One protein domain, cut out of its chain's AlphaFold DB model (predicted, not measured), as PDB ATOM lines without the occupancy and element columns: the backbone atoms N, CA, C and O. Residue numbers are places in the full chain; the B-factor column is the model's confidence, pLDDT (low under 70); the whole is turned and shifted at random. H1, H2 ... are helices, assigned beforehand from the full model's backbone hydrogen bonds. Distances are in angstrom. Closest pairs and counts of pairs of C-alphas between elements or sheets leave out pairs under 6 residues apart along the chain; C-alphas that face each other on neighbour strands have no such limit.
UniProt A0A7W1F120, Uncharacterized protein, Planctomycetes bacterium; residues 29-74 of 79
ATOM      1  N   ASP A  29      82.082 -24.540 -63.806       92.44
ATOM      2  CA  ASP A  29      81.619 -25.867 -64.208       92.44
ATOM      3  C   ASP A  29      80.663 -26.414 -63.142       92.44
ATOM      4  O   ASP A  29      81.048 -27.133 -62.221       92.44
ATOM      5  N   TRP A  30      79.399 -26.003 -63.233       92.56
ATOM      6  CA  TRP A  30      78.351 -26.441 -62.306       92.56
ATOM      7  C   TRP A  30      78.009 -27.925 -62.475       92.56
ATOM      8  O   TRP A  30      77.668 -28.600 -61.503       92.56
ATOM      9  N   ASP A  31      78.151 -28.448 -63.694       96.69
ATOM     10  CA  ASP A  31      77.821 -29.833 -64.028       96.69
ATOM     11  C   ASP A  31      78.811 -30.832 -63.412       96.69
ATOM     12  O   ASP A  31      78.515 -32.024 -63.324       96.69
ATOM     13  N   ALA A  32      79.977 -30.366 -62.952       96.19
ATOM     14  CA  ALA A  32      80.938 -31.180 -62.209       96.19
ATOM     15  C   ALA A  32      80.320 -31.842 -60.969       96.19
ATOM     16  O   ALA A  32      80.643 -32.992 -60.673       96.19
ATOM     17  N   PHE A  33      79.393 -31.161 -60.284       96.00
ATOM     18  CA  PHE A  33      78.701 -31.730 -59.126       96.00
ATOM     19  C   PHE A  33      77.882 -32.966 -59.516       96.00
ATOM     20  O   PHE A  33      78.051 -34.039 -58.941       96.00
ATOM     21  N   TRP A  34      77.027 -32.836 -60.532       97.44
ATOM     22  CA  TRP A  34      76.150 -33.929 -60.953       97.44
ATOM     23  C   TRP A  34      76.912 -35.086 -61.589       97.44
ATOM     24  O   TRP A  34      76.534 -36.238 -61.376       97.44
ATOM     25  N   ARG A  35      78.001 -34.801 -62.315       97.88
ATOM     26  CA  ARG A  35      78.905 -35.842 -62.820       97.88
ATOM     27  C   ARG A  35      79.483 -36.671 -61.680       97.88
ATOM     28  O   ARG A  35      79.286 -37.878 -61.677       97.88
ATOM     29  N   ASN A  36      80.055 -36.033 -60.657       98.12
ATOM     30  CA  ASN A  36      80.596 -36.764 -59.511       98.12
ATOM     31  C   ASN A  36      79.528 -37.584 -58.761       98.12
ATOM     32  O   ASN A  36      79.806 -38.704 -58.345       98.12
ATOM     33  N   VAL A  37      78.299 -37.072 -58.621       98.12
ATOM     34  CA  VAL A  37      77.194 -37.850 -58.030       98.12
ATOM     35  C   VAL A  37      76.878 -39.089 -58.873       98.12
ATOM     36  O   VAL A  37      76.714 -40.176 -58.323       98.12
ATOM     37  N   ALA A  38      76.804 -38.954 -60.199       98.31
ATOM     38  CA  ALA A  38      76.573 -40.088 -61.088       98.31
ATOM     39  C   ALA A  38      77.718 -41.114 -61.018       98.31
ATOM     40  O   ALA A  38      77.450 -42.307 -60.879       98.31
ATOM     41  N   ASP A  39      78.971 -40.653 -61.037       98.44
ATOM     42  CA  ASP A  39      80.164 -41.502 -60.947       98.44
ATOM     43  C   ASP A  39      80.223 -42.242 -59.601       98.44
ATOM     44  O   ASP A  39      80.503 -43.439 -59.555       98.44
ATOM     45  N   HIS A  40      79.848 -41.586 -58.501       98.19
ATOM     46  CA  HIS A  40      79.712 -42.246 -57.203       98.19
ATOM     47  C   HIS A  40      78.654 -43.358 -57.230       98.19
ATOM     48  O   HIS A  40      78.906 -44.466 -56.760       98.19
ATOM     49  N   LEU A  41      77.476 -43.089 -57.802       98.19
ATOM     50  CA  LEU A  41      76.368 -44.049 -57.822       98.19
ATOM     51  C   LEU A  41      76.606 -45.233 -58.767       98.19
ATOM     52  O   LEU A  41      76.145 -46.338 -58.485       98.19
ATOM     53  N   ILE A  42      77.284 -45.009 -59.894       98.50
ATOM     54  CA  ILE A  42      77.472 -46.017 -60.946       98.50
ATOM     55  C   ILE A  42      78.802 -46.758 -60.778       98.50
ATOM     56  O   ILE A  42      78.855 -47.972 -60.967       98.50
ATOM     57  N   LEU A  43      79.873 -46.037 -60.442       98.31
ATOM     58  CA  LEU A  43      81.249 -46.543 -60.435       98.31
ATOM     59  C   LEU A  43      81.839 -46.652 -59.023       98.31
ATOM     60  O   LEU A  43      82.896 -47.258 -58.854       98.31
ATOM     61  N   GLY A  44      81.170 -46.104 -58.005       97.75
ATOM     62  CA  GLY A  44      81.662 -46.110 -56.626       97.75
ATOM     63  C   GLY A  44      82.800 -45.121 -56.372       97.75
ATOM     64  O   GLY A  44      83.534 -45.286 -55.396       97.75
ATOM     65  N   GLU A  45      82.981 -44.110 -57.229       98.19
ATOM     66  CA  GLU A  45      83.992 -43.069 -57.014       98.19
ATOM     67  C   GLU A  45      83.739 -42.281 -55.716       98.19
ATOM     68  O   GLU A  45      82.591 -42.143 -55.294       98.19
ATOM     69  N   PRO A  46      84.769 -41.729 -55.051       98.06
ATOM     70  CA  PRO A  46      84.564 -40.874 -53.887       98.06
ATOM     71  C   PRO A  46      83.712 -39.636 -54.207       98.06
ATOM     72  O   PRO A  46      83.917 -38.961 -55.219       98.06
ATOM     73  N   LEU A  47      82.791 -39.291 -53.304       98.00
ATOM     74  CA  LEU A  47      82.050 -38.035 -53.398       98.00
ATOM     75  C   LEU A  47      82.990 -36.848 -53.160       98.00
ATOM     76  O   LEU A  47      83.674 -36.781 -52.139       98.00
ATOM     77  N   ALA A  48      82.963 -35.880 -54.071       96.62
ATOM     78  CA  ALA A  48      83.664 -34.607 -53.933       96.62
ATOM     79  C   ALA A  48      83.076 -33.754 -52.793       96.62
ATOM     80  O   ALA A  48      83.794 -32.985 -52.157       96.62
ATOM     81  N   VAL A  49      81.774 -33.905 -52.519       96.44
ATOM     82  CA  VAL A  49      81.075 -33.293 -51.382       96.44
ATOM     83  C   VAL A  49      80.397 -34.402 -50.585       96.44
ATOM     84  O   VAL A  49      79.428 -35.000 -51.051       96.44
ATOM     85  N   THR A  50      80.917 -34.696 -49.393       96.69
ATOM     86  CA  THR A  50      80.386 -35.757 -48.530       96.69
ATOM     87  C   THR A  50      79.268 -35.239 -47.612       96.69
ATOM     88  O   THR A  50      79.197 -34.041 -47.322       96.69
ATOM     89  N   PRO A  51      78.389 -36.119 -47.102       95.00
ATOM     90  CA  PRO A  51      77.410 -35.736 -46.084       95.00
ATOM     91  C   PRO A  51      78.052 -35.181 -44.805       95.00
ATOM     92  O   PRO A  51      77.496 -34.292 -44.162       95.00
ATOM     93  N   GLU A  52      79.224 -35.695 -44.430       95.31
ATOM     94  CA  GLU A  52      79.975 -35.252 -43.256       95.31
ATOM     95  C   GLU A  52      80.463 -33.811 -43.424       95.31
ATOM     96  O   GLU A  52      80.264 -33.005 -42.521       95.31
ATOM     97  N   SER A  53      80.992 -33.441 -44.596       94.81
ATOM     98  CA  SER A  53      81.436 -32.060 -44.820       94.81
ATOM     99  C   SER A  53      80.269 -31.066 -44.789       94.81
ATOM    100  O   SER A  53      80.409 -29.952 -44.286       94.81
ATOM    101  N   ALA A  54      79.082 -31.472 -45.254       95.12
ATOM    102  CA  ALA A  54      77.872 -30.661 -45.132       95.12
ATOM    103  C   ALA A  54      77.427 -30.488 -43.666       95.12
ATOM    104  O   ALA A  54      76.958 -29.413 -43.286       95.12
ATOM    105  N   ARG A  55      77.599 -31.519 -42.826       94.88
ATOM    106  CA  ARG A  55      77.315 -31.442 -41.383       94.88
ATOM    107  C   ARG A  55      78.199 -30.409 -40.691       94.88
ATOM    108  O   ARG A  55      77.684 -29.652 -39.872       94.88
ATOM    109  N   ASP A  56      79.480 -30.343 -41.039       93.69
ATOM    110  CA  ASP A  56      80.412 -29.378 -40.444       93.69
ATOM    111  C   ASP A  56      79.973 -27.935 -40.728       93.69
ATOM    112  O   ASP A  56      79.955 -27.091 -39.831       93.69
ATOM    113  N   VAL A  57      79.517 -27.662 -41.956       95.31
ATOM    114  CA  VAL A  57      78.961 -26.351 -42.326       95.31
ATOM    115  C   VAL A  57      77.721 -26.024 -41.495       95.31
ATOM    116  O   VAL A  57      77.598 -24.910 -40.988       95.31
ATOM    117  N   ILE A  58      76.810 -26.983 -41.317       95.75
ATOM    118  CA  ILE A  58      75.608 -26.790 -40.494       95.75
ATOM    119  C   ILE A  58      75.987 -26.469 -39.042       95.75
ATOM    120  O   ILE A  58      75.418 -25.545 -38.463       95.75
ATOM    121  N   ALA A  59      76.974 -27.167 -38.474       95.12
ATOM    122  CA  ALA A  59      77.447 -26.914 -37.115       95.12
ATOM    123  C   ALA A  59      78.003 -25.488 -36.954       95.12
ATOM    124  O   ALA A  59      77.686 -24.808 -35.980       95.12
ATOM    125  N   VAL A  60      78.777 -25.003 -37.931       96.12
ATOM    126  CA  VAL A  60      79.273 -23.617 -37.940       96.12
ATOM    127  C   VAL A  60      78.117 -22.617 -37.965       96.12
ATOM    128  O   VAL A  60      78.144 -21.640 -37.220       96.12
ATOM    129  N   LEU A  61      77.102 -22.842 -38.806       96.56
ATOM    130  CA  LEU A  61      75.950 -21.941 -38.909       96.56
ATOM    131  C   LEU A  61      75.153 -21.869 -37.600       96.56
ATOM    132  O   LEU A  61      74.751 -20.779 -37.189       96.56
ATOM    133  N   ASP A  62      74.955 -23.005 -36.934       96.75
ATOM    134  CA  ASP A  62      74.235 -23.074 -35.661       96.75
ATOM    135  C   ASP A  62      75.014 -22.382 -34.531       96.75
ATOM    136  O   ASP A  62      74.501 -21.480 -33.862       96.75
ATOM    137  N   LEU A  63      76.307 -22.691 -34.400       96.81
ATOM    138  CA  LEU A  63      77.183 -22.064 -33.409       96.81
ATOM    139  C   LEU A  63      77.363 -20.561 -33.653       96.81
ATOM    140  O   LEU A  63      77.451 -19.786 -32.702       96.81
ATOM    141  N   ALA A  64      77.368 -20.107 -34.908       96.62
ATOM    142  CA  ALA A  64      77.369 -18.679 -35.214       96.62
ATOM    143  C   ALA A  64      76.087 -17.994 -34.709       96.62
ATOM    144  O   ALA A  64      76.151 -16.894 -34.151       96.62
ATOM    145  N   ALA A  65      74.928 -18.646 -34.848       97.12
ATOM    146  CA  ALA A  65      73.665 -18.134 -34.327       97.12
ATOM    147  C   ALA A  65      73.649 -18.101 -32.788       97.12
ATOM    148  O   ALA A  65      73.177 -17.129 -32.192       97.12
ATOM    149  N   GLU A  66      74.189 -19.128 -32.132       96.56
ATOM    150  CA  GLU A  66      74.369 -19.158 -30.677       96.56
ATOM    151  C   GLU A  66      75.314 -18.062 -30.184       96.56
ATOM    152  O   GLU A  66      74.961 -17.307 -29.276       96.56
ATOM    153  N   SER A  67      76.474 -17.928 -30.824       97.75
ATOM    154  CA  SER A  67      77.468 -16.899 -30.527       97.75
ATOM    155  C   SER A  67      76.848 -15.506 -30.601       97.75
ATOM    156  O   SER A  67      76.960 -14.732 -29.651       97.75
ATOM    157  N   ALA A  68      76.112 -15.204 -31.675       97.75
ATOM    158  CA  ALA A  68      75.445 -13.917 -31.845       97.75
ATOM    159  C   ALA A  68      74.449 -13.619 -30.710       97.75
ATOM    160  O   ALA A  68      74.432 -12.504 -30.184       97.75
ATOM    161  N   ARG A  69      73.662 -14.617 -30.277       96.62
ATOM    162  CA  ARG A  69      72.753 -14.482 -29.120       96.62
ATOM    163  C   ARG A  69      73.503 -14.271 -27.801       96.62
ATOM    164  O   ARG A  69      72.992 -13.581 -26.926       96.62
ATOM    165  N   ALA A  70      74.702 -14.833 -27.669       95.19
ATOM    166  CA  ALA A  70      75.557 -14.732 -26.488       95.19
ATOM    167  C   ALA A  70      76.521 -13.525 -26.510       95.19
ATOM    168  O   ALA A  70      77.470 -13.480 -25.729       95.19
ATOM    169  N   GLY A  71      76.302 -12.539 -27.389       96.81
ATOM    170  CA  GLY A  71      77.126 -11.325 -27.454       96.81
ATOM    171  C   GLY A  71      78.387 -11.445 -28.317       96.81
ATOM    172  O   GLY A  71      79.297 -10.634 -28.179       96.81
ATOM    173  N   GLY A  72      78.445 -12.433 -29.211       94.88
ATOM    174  CA  GLY A  72      79.520 -12.610 -30.191       94.88
ATOM    175  C   GLY A  72      80.763 -13.317 -29.649       94.88
ATOM    176  O   GLY A  72      81.841 -13.185 -30.226       94.88
ATOM    177  N   ALA A  73      80.641 -14.041 -28.533       94.69
ATOM    178  CA  ALA A  73      81.752 -14.809 -27.980       94.69
ATOM    179  C   ALA A  73      82.113 -15.994 -28.903       94.69
ATOM    180  O   ALA A  73      81.204 -16.686 -29.372       94.69
ATOM    181  N   PRO A  74      83.405 -16.267 -29.162       93.62
ATOM    182  CA  PRO A  74      83.817 -17.444 -29.920       93.62
ATOM    183  C   PRO A  74      83.351 -18.738 -29.244       93.62
ATOM    184  O   PRO A  74      83.568 -18.923 -28.046       93.62
TER     185      PRO A  74
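Overview. This is residues 29 to 74 of the 79 residues of an uncharacterized protein of Planctomycetes bacterium (UniProt A0A7W1F120). Two helices that do not pack on each other make an open, angular shape: the shorter, H1, stands slantwise at one end, and the longer, H2, reaches away from it along the long axis beyond a link, residues 44 to 50. Residues 70 to 74 turn back at the far end of H2. The printed part has 46 residues, with H1 then H2 along the chain and no named strand; the class is all helix. It is extended, with a radius of gyration of the C-alphas of 16.2 A, and spans 48 by 21 by 11 A.

Arrangement. H1, residues 31 to 43, and H2, residues 51 to 69, are apart. Seven residues form the short link between them. Residues 50 to 62, of which 51 to 62 belong to H2, stand free. In H1 and H2 every O i to N i+4 pair is within hydrogen-bond range.

Along the chain. H1 begins at C-alpha 31 (77.821, -29.833, -64.028) and measures 17.4 A from first to last C-alpha. H2 measures 27.6 A and ends at C-alpha 69 (72.753, -14.482, -29.120).

Size, cuts and confidence. The C-alphas of Leu 43 and Gly 71, the two farthest apart, are 48.4 A apart. The printed part has no cut, and no printed residue is under 70 in pLDDT.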